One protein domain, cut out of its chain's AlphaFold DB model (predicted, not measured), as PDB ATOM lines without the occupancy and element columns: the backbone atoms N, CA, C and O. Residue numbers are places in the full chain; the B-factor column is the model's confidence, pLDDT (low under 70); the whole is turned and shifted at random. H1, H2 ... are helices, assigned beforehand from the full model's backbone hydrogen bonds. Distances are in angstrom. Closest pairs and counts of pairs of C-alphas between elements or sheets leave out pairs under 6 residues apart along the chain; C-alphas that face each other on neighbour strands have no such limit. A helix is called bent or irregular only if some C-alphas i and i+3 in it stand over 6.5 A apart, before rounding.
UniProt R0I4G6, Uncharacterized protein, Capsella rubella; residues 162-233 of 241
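What this domain is: This is residues 162 to 233 of the 241 residues of an uncharacterized protein of Capsella rubella (UniProt R0I4G6). One long helix, H3, makes the length of the model, and its later part sticks out as an arm, residues 209 to 233, from a small helical head. In the head, H1 and H2 make an L near the link between them, the chain then turns into H3, and residues 162 to 167 begin near the first half of H3 and lead into H1. The printed part has 72 residues, with three named helices in the order H1, H2, H3 and no named strand, and the class is all helix. The whole is extended, with a radius of gyration of the C-alphas of 19.0 A and spans of 61 by 25 by 14 A.

Where its parts are: The printed part begins at Glu 162, whose C-alpha is at (11.216, 40.282, -29.997). H1 covers residues 168 to 178, from Ala 168 to Gly 178, and begins with C-alpha 168 at (3.312, 38.515, -38.109). It measures 14.9 A from first to last C-alpha. H2 covers residues 182 to 190 and measures 12.0 A. H3 covers residues 194 to 233 and is the longest helix, 58.1 A from C-alpha 194 at (1.693, 36.324, -18.118) to C-alpha 233 at (41.860, 32.122, -59.850). No helix is bent or irregular.

How they stand to each other: H1 and H2 touch, with 4 pairs of C-alphas within 8 A. Their closest C-alphas, those of Val 175 and Glu 182, are 6.3 A apart. Their lines are about perpendicular, at 85 degrees, and their centres are 11.7 A apart. H2 and H3 are only just apart, their closest C-alphas being 8.2 A from each other. H1 and H3 are apart, and H3 touches no helix. In H1, H2 and H3 every backbone O i to N i+4 pair is within hydrogen-bond range.

The domain as a whole: The two C-alphas farthest apart are those of Ala 191 and Ser 233, at 61.6 A. Residues 190 to 196, of which 194 to 196 belong to H3, stand free, and so do residues 209 to 233 of H3. Without these stretches the body has 40 residues, spans 27 by 17 by 13 A and has a radius of gyration of 10.3 A. The links from H1 to H2 and from H2 to H3 are tight, with 3 residues in each. The printed part has no cut. The mean pLDDT of the printed part is 87.0, and residues 162 and 233 are under 70.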
ATOM      1  N   GLU A 162      12.320  40.432 -29.043       65.25
ATOM      2  CA  GLU A 162      11.216  40.282 -29.997       65.25
ATOM      3  C   GLU A 162      10.177  39.317 -29.402       65.25
ATOM      4  O   GLU A 162      10.474  38.133 -29.220       65.25
ATOM      5  N   LYS A 163       8.974  39.802 -29.062       84.56
ATOM      6  CA  LYS A 163       7.914  38.921 -28.555       84.56
ATOM      7  C   LYS A 163       7.420  38.063 -29.708       84.56
ATOM      8  O   LYS A 163       7.218  38.566 -30.812       84.56
ATOM      9  N   TRP A 164       7.182  36.777 -29.476       86.56
ATOM     10  CA  TRP A 164       6.831  35.865 -30.575       86.56
ATOM     11  C   TRP A 164       5.495  36.249 -31.233       86.56
ATOM     12  O   TRP A 164       5.307  36.056 -32.429       86.56
ATOM     13  N   PHE A 165       4.591  36.852 -30.454       88.19
ATOM     14  CA  PHE A 165       3.285  37.327 -30.916       88.19
ATOM     15  C   PHE A 165       3.348  38.646 -31.716       88.19
ATOM     16  O   PHE A 165       2.347  39.064 -32.292       88.19
ATOM     17  N   GLU A 166       4.506  39.313 -31.758       87.06
ATOM     18  CA  GLU A 166       4.745  40.499 -32.594       87.06
ATOM     19  C   GLU A 166       5.287  40.113 -33.991       87.06
ATOM     20  O   GLU A 166       5.233  40.922 -34.919       87.06
ATOM     21  N   ASP A 167       5.735  38.863 -34.186       84.94
ATOM     22  CA  ASP A 167       6.122  38.334 -35.500       84.94
ATOM     23  C   ASP A 167       4.881  37.901 -36.302       84.94
ATOM     24  O   ASP A 167       4.337  36.804 -36.143       84.94
ATOM     25  N   ALA A 168       4.452  38.762 -37.225       83.88
ATOM     26  CA  ALA A 168       3.312  38.515 -38.109       83.88
ATOM     27  C   ALA A 168       3.472  37.279 -39.025       83.88
ATOM     28  O   ALA A 168       2.472  36.738 -39.504       83.88
ATOM     29  N   SER A 169       4.698  36.811 -39.283       82.56
ATOM     30  CA  SER A 169       4.944  35.579 -40.048       82.56
ATOM     31  C   SER A 169       4.645  34.356 -39.185       82.56
ATOM     32  O   SER A 169       3.953  33.438 -39.628       82.56
ATOM     33  N   LEU A 170       5.102  34.381 -37.930       85.50
ATOM     34  CA  LEU A 170       4.861  33.321 -36.955       85.50
ATOM     35  C   LEU A 170       3.382  33.255 -36.541       85.50
ATOM     36  O   LEU A 170       2.804  32.168 -36.514       85.50
ATOM     37  N   VAL A 171       2.737  34.402 -36.302       89.06
ATOM     38  CA  VAL A 171       1.287  34.491 -36.036       89.06
ATOM     39  C   VAL A 171       0.488  33.883 -37.194       89.06
ATOM     40  O   VAL A 171      -0.366  33.025 -36.963       89.06
ATOM     41  N   ARG A 172       0.820  34.234 -38.445       86.31
ATOM     42  CA  ARG A 172       0.191  33.661 -39.645       86.31
ATOM     43  C   ARG A 172       0.388  32.149 -39.753       86.31
ATOM     44  O   ARG A 172      -0.543  31.449 -40.156       86.31
ATOM     45  N   GLU A 173       1.567  31.626 -39.416       84.19
ATOM     46  CA  GLU A 173       1.799  30.178 -39.412       84.19
ATOM     47  C   GLU A 173       0.958  29.478 -38.333       84.19
ATOM     48  O   GLU A 173       0.318  28.463 -38.621       84.19
ATOM     49  N   VAL A 174       0.875  30.040 -37.122       86.56
ATOM     50  CA  VAL A 174       0.036  29.506 -36.035       86.56
ATOM     51  C   VAL A 174      -1.449  29.516 -36.411       86.56
ATOM     52  O   VAL A 174      -2.132  28.519 -36.178       86.56
ATOM     53  N   VAL A 175      -1.943  30.577 -37.053       89.62
ATOM     54  CA  VAL A 175      -3.308  30.658 -37.612       89.62
ATOM     55  C   VAL A 175      -3.542  29.588 -38.676       89.62
ATOM     56  O   VAL A 175      -4.518  28.838 -38.601       89.62
ATOM     57  N   SER A 176      -2.609  29.455 -39.622       84.12
ATOM     58  CA  SER A 176      -2.699  28.492 -40.728       84.12
ATOM     59  C   SER A 176      -2.711  27.039 -40.241       84.12
ATOM     60  O   SER A 176      -3.443  26.215 -40.786       84.12
ATOM     61  N   ARG A 177      -1.931  26.721 -39.198       80.25
ATOM     62  CA  ARG A 177      -1.897  25.392 -38.559       80.25
ATOM     63  C   ARG A 177      -3.079  25.150 -37.622       80.25
ATOM     64  O   ARG A 177      -3.574  24.030 -37.535       80.25
ATOM     65  N   GLY A 178      -3.511  26.181 -36.900       76.69
ATOM     66  CA  GLY A 178      -4.586  26.096 -35.916       76.69
ATOM     67  C   GLY A 178      -5.986  26.064 -36.528       76.69
ATOM     68  O   GLY A 178      -6.905  25.559 -35.886       76.69
ATOM     69  N   GLY A 179      -6.166  26.599 -37.742       79.94
ATOM     70  CA  GLY A 179      -7.488  26.778 -38.354       79.94
ATOM     71  C   GLY A 179      -8.361  27.785 -37.593       79.94
ATOM     72  O   GLY A 179      -9.584  27.665 -37.587       79.94
ATOM     73  N   VAL A 180      -7.728  28.736 -36.904       84.69
ATOM     74  CA  VAL A 180      -8.357  29.744 -36.040       84.69
ATOM     75  C   VAL A 180      -7.914  31.115 -36.526       84.69
ATOM     76  O   VAL A 180      -6.722  31.318 -36.712       84.69
ATOM     77  N   ASP A 181      -8.862  32.030 -36.710       89.81
ATOM     78  CA  ASP A 181      -8.614  33.401 -37.166       89.81
ATOM     79  C   ASP A 181      -7.681  34.207 -36.229       89.81
ATOM     80  O   ASP A 181      -7.624  33.929 -35.026       89.81
ATOM     81  N   GLU A 182      -6.975  35.210 -36.770       87.88
ATOM     82  CA  GLU A 182      -6.045  36.079 -36.026       87.88
ATOM     83  C   GLU A 182      -6.712  36.758 -34.814       87.88
ATOM     84  O   GLU A 182      -6.125  36.757 -33.728       87.88
ATOM     85  N   ASP A 183      -7.954  37.241 -34.934       89.69
ATOM     86  CA  ASP A 183      -8.660  37.907 -33.828       89.69
ATOM     87  C   ASP A 183      -9.026  36.921 -32.704       89.69
ATOM     88  O   ASP A 183      -8.917  37.231 -31.511       89.69
ATOM     89  N   ILE A 184      -9.408  35.692 -33.065       89.56
ATOM     90  CA  ILE A 184      -9.727  34.630 -32.097       89.56
ATOM     91  C   ILE A 184      -8.446  34.120 -31.429       89.56
ATOM     92  O   ILE A 184      -8.447  33.845 -30.224       89.56
ATOM     93  N   LEU A 185      -7.349  33.993 -32.182       89.88
ATOM     94  CA  LEU A 185      -6.035  33.647 -31.645       89.88
ATOM     95  C   LEU A 185      -5.567  34.713 -30.651       89.88
ATOM     96  O   LEU A 185      -5.154  34.356 -29.549       89.88
ATOM     97  N   LYS A 186      -5.695  35.996 -30.998       91.38
ATOM     98  CA  LYS A 186      -5.356  37.125 -30.126       91.38
ATOM     99  C   LYS A 186      -6.193  37.135 -28.853       91.38
ATOM    100  O   LYS A 186      -5.621  37.124 -27.771       91.38
ATOM    101  N   SER A 187      -7.517  37.016 -28.955       90.81
ATOM    102  CA  SER A 187      -8.403  36.929 -27.784       90.81
ATOM    103  C   SER A 187      -8.042  35.759 -26.853       90.81
ATOM    104  O   SER A 187      -7.990  35.920 -25.631       90.81
ATOM    105  N   LYS A 188      -7.726  34.582 -27.415       91.44
ATOM    106  CA  LYS A 188      -7.265  33.423 -26.633       91.44
ATOM    107  C   LYS A 188      -5.885  33.640 -26.023       91.44
ATOM    108  O   LYS A 188      -5.675  33.226 -24.887       91.44
ATOM    109  N   TRP A 189      -4.960  34.264 -26.752       91.94
ATOM    110  CA  TRP A 189      -3.627  34.595 -26.255       91.94
ATOM    111  C   TRP A 189      -3.704  35.616 -25.123       91.94
ATOM    112  O   TRP A 189      -3.078  35.415 -24.089       91.94
ATOM    113  N   ASP A 190      -4.538  36.647 -25.243       91.38
ATOM    114  CA  ASP A 190      -4.748  37.653 -24.202       91.38
ATOM    115  C   ASP A 190      -5.220  37.018 -22.883       91.38
ATOM    116  O   ASP A 190      -4.694  37.378 -21.828       91.38
ATOM    117  N   ALA A 191      -6.056  35.975 -22.939       93.38
ATOM    118  CA  ALA A 191      -6.476  35.182 -21.779       93.38
ATOM    119  C   ALA A 191      -5.396  34.247 -21.173       93.38
ATOM    120  O   ALA A 191      -5.624  33.664 -20.110       93.38
ATOM    121  N   VAL A 192      -4.224  34.071 -21.802       90.81
ATOM    122  CA  VAL A 192      -3.123  33.254 -21.250       90.81
ATOM    123  C   VAL A 192      -2.403  34.005 -20.110       90.81
ATOM    124  O   VAL A 192      -2.062  35.181 -20.285       90.81
ATOM    125  N   PRO A 193      -2.102  33.347 -18.966       92.56
ATOM    126  CA  PRO A 193      -1.319  33.933 -17.873       92.56
ATOM    127  C   PRO A 193       0.053  34.462 -18.312       92.56
ATOM    128  O   PRO A 193       0.722  33.861 -19.158       92.56
ATOM    129  N   VAL A 194       0.487  35.574 -17.715       87.88
ATOM    130  CA  VAL A 194       1.693  36.324 -18.118       87.88
ATOM    131  C   VAL A 194       2.964  35.480 -17.993       87.88
ATOM    132  O   VAL A 194       3.851  35.574 -18.838       87.88
ATOM    133  N   GLU A 195       3.024  34.577 -17.018       87.38
ATOM    134  CA  GLU A 195       4.144  33.660 -16.787       87.38
ATOM    135  C   GLU A 195       4.322  32.703 -17.975       87.38
ATOM    136  O   GLU A 195       5.437  32.457 -18.439       87.38
ATOM    137  N   LYS A 196       3.208  32.202 -18.527       85.56
ATOM    138  CA  LYS A 196       3.213  31.326 -19.709       85.56
ATOM    139  C   LYS A 196       3.553  32.093 -20.987       85.56
ATOM    140  O   LYS A 196       4.213  31.522 -21.854       85.56
ATOM    141  N   LYS A 197       3.139  33.362 -21.093       87.50
ATOM    142  CA  LYS A 197       3.531  34.259 -22.195       87.50
ATOM    143  C   LYS A 197       5.041  34.489 -22.189       87.50
ATOM    144  O   LYS A 197       5.711  34.124 -23.149       87.50
ATOM    145  N   SER A 198       5.576  34.942 -21.055       85.38
ATOM    146  CA  SER A 198       7.004  35.199 -20.846       85.38
ATOM    147  C   SER A 198       7.878  33.974 -21.145       85.38
ATOM    148  O   SER A 198       8.863  34.083 -21.871       85.38
ATOM    149  N   HIS A 199       7.481  32.784 -20.686       85.31
ATOM    150  CA  HIS A 199       8.185  31.535 -20.997       85.31
ATOM    151  C   HIS A 199       8.194  31.198 -22.506       85.31
ATOM    152  O   HIS A 199       9.183  30.663 -23.012       85.31
ATOM    153  N   MET A 200       7.131  31.527 -23.252       85.88
ATOM    154  CA  MET A 200       7.108  31.373 -24.714       85.88
ATOM    155  C   MET A 200       7.990  32.410 -25.422       85.88
ATOM    156  O   MET A 200       8.742  32.034 -26.321       85.88
ATOM    157  N   ASP A 201       7.966  33.674 -24.992       87.62
ATOM    158  CA  ASP A 201       8.840  34.732 -25.524       87.62
ATOM    159  C   ASP A 201      10.329  34.427 -25.268       87.62
ATOM    160  O   ASP A 201      11.176  34.624 -26.144       87.62
ATOM    161  N   GLN A 202      10.659  33.854 -24.104       83.62
ATOM    162  CA  GLN A 202      12.010  33.381 -23.789       83.62
ATOM    163  C   GLN A 202      12.437  32.233 -24.718       83.62
ATOM    164  O   GLN A 202      13.540  32.268 -25.268       83.62
ATOM    165  N   LYS A 203      11.568  31.233 -24.942       85.62
ATOM    166  CA  LYS A 203      11.839  30.136 -25.890       85.62
ATOM    167  C   LYS A 203      12.055  30.649 -27.312       85.62
ATOM    168  O   LYS A 203      13.000  30.219 -27.972       85.62
ATOM    169  N   TRP A 204      11.228  31.588 -27.766       86.50
ATOM    170  CA  TRP A 204      11.377  32.221 -29.076       86.50
ATOM    171  C   TRP A 204      12.699  32.984 -29.203       86.50
ATOM    172  O   TRP A 204      13.441  32.767 -30.160       86.50
ATOM    173  N   SER A 205      13.058  33.778 -28.192       83.44
ATOM    174  CA  SER A 205      14.325  34.522 -28.150       83.44
ATOM    175  C   SER A 205      15.551  33.605 -28.284       83.44
ATOM    176  O   SER A 205      16.481  33.917 -29.028       83.44
ATOM    177  N   VAL A 206      15.545  32.441 -27.619       84.69
ATOM    178  CA  VAL A 206      16.624  31.439 -27.728       84.69
ATOM    179  C   VAL A 206      16.688  30.822 -29.130       84.69
ATOM    180  O   VAL A 206      17.778  30.686 -29.690       84.69
ATOM    181  N   LEU A 207      15.541  30.488 -29.732       84.31
ATOM    182  CA  LEU A 207      15.486  29.965 -31.104       84.31
ATOM    183  C   LEU A 207      16.014  30.988 -32.121       84.31
ATOM    184  O   LEU A 207      16.836  30.637 -32.968       84.31
ATOM    185  N   ARG A 208      15.622  32.259 -31.986       82.88
ATOM    186  CA  ARG A 208      16.086  33.373 -32.828       82.88
ATOM    187  C   ARG A 208      17.581  33.638 -32.684       82.88
ATOM    188  O   ARG A 208      18.263  33.869 -33.681       82.88
ATOM    189  N   ALA A 209      18.127  33.550 -31.471       82.31
ATOM    190  CA  ALA A 209      19.571  33.641 -31.255       82.31
ATOM    191  C   ALA A 209      20.327  32.515 -31.988       82.31
ATOM    192  O   ALA A 209      21.298  32.790 -32.697       82.31
ATOM    193  N   LYS A 210      19.842  31.267 -31.893       88.62
ATOM    194  CA  LYS A 210      20.432  30.097 -32.568       88.62
ATOM    195  C   LYS A 210      20.312  30.168 -34.099       88.62
ATOM    196  O   LYS A 210      21.253  29.805 -34.806       88.62
ATOM    197  N   GLU A 211      19.190  30.664 -34.622       83.25
ATOM    198  CA  GLU A 211      19.006  30.931 -36.055       83.25
ATOM    199  C   GLU A 211      20.034  31.957 -36.559       83.25
ATOM    200  O   GLU A 211      20.765  31.688 -37.515       83.25
ATOM    201  N   ASN A 212      20.151  33.096 -35.872       75.81
ATOM    202  CA  ASN A 212      21.104  34.154 -36.209       75.81
ATOM    203  C   ASN A 212      22.565  33.684 -36.124       75.81
ATOM    204  O   ASN A 212      23.382  34.046 -36.975       75.81
ATOM    205  N   GLU A 213      22.908  32.834 -35.151       90.69
ATOM    206  CA  GLU A 213      24.226  32.203 -35.087       90.69
ATOM    207  C   GLU A 213      24.477  31.291 -36.299       90.69
ATOM    208  O   GLU A 213      25.522  31.411 -36.946       90.69
ATOM    209  N   SER A 214      23.513  30.445 -36.677       84.69
ATOM    210  CA  SER A 214      23.622  29.590 -37.869       84.69
ATOM    211  C   SER A 214      23.778  30.411 -39.157       84.69
ATOM    212  O   SER A 214      24.612  30.087 -40.006       84.69
ATOM    213  N   LEU A 215      23.037  31.515 -39.301       85.19
ATOM    214  CA  LEU A 215      23.184  32.449 -40.423       85.19
ATOM    215  C   LEU A 215      24.570  33.119 -40.432       85.19
ATOM    216  O   LEU A 215      25.185  33.247 -41.494       85.19
ATOM    217  N   SER A 216      25.107  33.479 -39.263       86.19
ATOM    218  CA  SER A 216      26.468  34.010 -39.111       86.19
ATOM    219  C   SER A 216      27.534  32.983 -39.515       86.19
ATOM    220  O   SER A 216      28.442  33.308 -40.286       86.19
ATOM    221  N   GLN A 217      27.402  31.726 -39.081       89.00
ATOM    222  CA  GLN A 217      28.285  30.621 -39.476       89.00
ATOM    223  C   GLN A 217      28.237  30.376 -40.995       89.00
ATOM    224  O   GLN A 217      29.285  30.362 -41.644       89.00
ATOM    225  N   LYS A 218      27.039  30.295 -41.591       85.25
ATOM    226  CA  LYS A 218      26.849  30.181 -43.052       85.25
ATOM    227  C   LYS A 218      27.475  31.361 -43.806       85.25
ATOM    228  O   LYS A 218      28.135  31.156 -44.820       85.25
ATOM    229  N   SER A 219      27.331  32.589 -43.299       87.06
ATOM    230  CA  SER A 219      27.952  33.785 -43.887       87.06
ATOM    231  C   SER A 219      29.485  33.726 -43.856       87.06
ATOM    232  O   SER A 219      30.130  34.077 -44.845       87.06
ATOM    233  N   LYS A 220      30.084  33.256 -42.750       93.31
ATOM    234  CA  LYS A 220      31.540  33.052 -42.635       93.31
ATOM    235  C   LYS A 220      32.035  32.007 -43.638       93.31
ATOM    236  O   LYS A 220      32.937  32.315 -44.410       93.31
ATOM    237  N   PHE A 221      31.381  30.845 -43.696       93.81
ATOM    238  CA  PHE A 221      31.697  29.778 -44.652       93.81
ATOM    239  C   PHE A 221      31.638  30.264 -46.111       93.81
ATOM    240  O   PHE A 221      32.568  30.038 -46.881       93.81
ATOM    241  N   LEU A 222      30.589  31.003 -46.493       94.31
ATOM    242  CA  LEU A 222      30.473  31.557 -47.847       94.31
ATOM    243  C   LEU A 222      31.589  32.564 -48.172       94.31
ATOM    244  O   LEU A 222      32.109  32.556 -49.287       94.31
ATOM    245  N   LYS A 223      31.996  33.409 -47.213       93.62
ATOM    246  CA  LYS A 223      33.127  34.340 -47.389       93.62
ATOM    247  C   LYS A 223      34.453  33.601 -47.575       93.62
ATOM    248  O   LYS A 223      35.249  33.995 -48.426       93.62
ATOM    249  N   GLU A 224      34.679  32.538 -46.810       94.69
ATOM    250  CA  GLU A 224      35.863  31.684 -46.924       94.69
ATOM    251  C   GLU A 224      35.915  30.982 -48.289       94.69
ATOM    252  O   GLU A 224      36.906  31.112 -49.009       94.69
ATOM    253  N   LEU A 225      34.811  30.357 -48.706       94.25
ATOM    254  CA  LEU A 225      34.667  29.694 -50.003       94.25
ATOM    255  C   LEU A 225      34.912  30.656 -51.181       94.25
ATOM    256  O   LEU A 225      35.659  30.328 -52.104       94.25
ATOM    257  N   VAL A 226      34.369  31.878 -51.128       95.31
ATOM    258  CA  VAL A 226      34.652  32.932 -52.122       95.31
ATOM    259  C   VAL A 226      36.133  33.338 -52.110       95.31
ATOM    260  O   VAL A 226      36.713  33.570 -53.173       95.31
ATOM    261  N   SER A 227      36.773  33.397 -50.939       93.81
ATOM    262  CA  SER A 227      38.203  33.711 -50.829       93.81
ATOM    263  C   SER A 227      39.082  32.624 -51.460       93.81
ATOM    264  O   SER A 227      39.993  32.952 -52.225       93.81
ATOM    265  N   ILE A 228      38.769  31.346 -51.217       94.38
ATOM    266  CA  ILE A 228      39.463  30.186 -51.803       94.38
ATOM    267  C   ILE A 228      39.348  30.206 -53.334       94.38
ATOM    268  O   ILE A 228      40.365  30.140 -54.026       94.38
ATOM    269  N   ILE A 229      38.136  30.378 -53.877       92.69
ATOM    270  CA  ILE A 229      37.900  30.441 -55.332       92.69
ATOM    271  C   ILE A 229      38.680  31.605 -55.968       92.69
ATOM    272  O   ILE A 229      39.315  31.443 -57.017       92.69
ATOM    273  N   ARG A 230      38.695  32.774 -55.317       91.00
ATOM    274  CA  ARG A 230      39.460  33.942 -55.777       91.00
ATOM    275  C   ARG A 230      40.973  33.689 -55.765       91.00
ATOM    276  O   ARG A 230      41.640  34.050 -56.730       91.00
ATOM    277  N   GLY A 231      41.508  33.042 -54.726       85.69
ATOM    278  CA  GLY A 231      42.932  32.684 -54.629       85.69
ATOM    279  C   GLY A 231      43.375  31.609 -55.633       85.69
ATOM    280  O   GLY A 231      44.474  31.675 -56.191       85.69
ATOM    281  N   ALA A 232      42.504  30.644 -55.938       82.44
ATOM    282  CA  ALA A 232      42.734  29.667 -57.005       82.44
ATOM    283  C   ALA A 232      42.764  30.336 -58.395       82.44
ATOM    284  O   ALA A 232      43.582  29.985 -59.251       82.44
ATOM    285  N   SER A 233      41.919  31.351 -58.600       69.81
ATOM    286  CA  SER A 233      41.860  32.122 -59.850       69.81
ATOM    287  C   SER A 233      43.125  32.963 -60.077       69.81
ATOM    288  O   SER A 233      43.668  32.961 -61.180       69.81
TER     289      SER A 233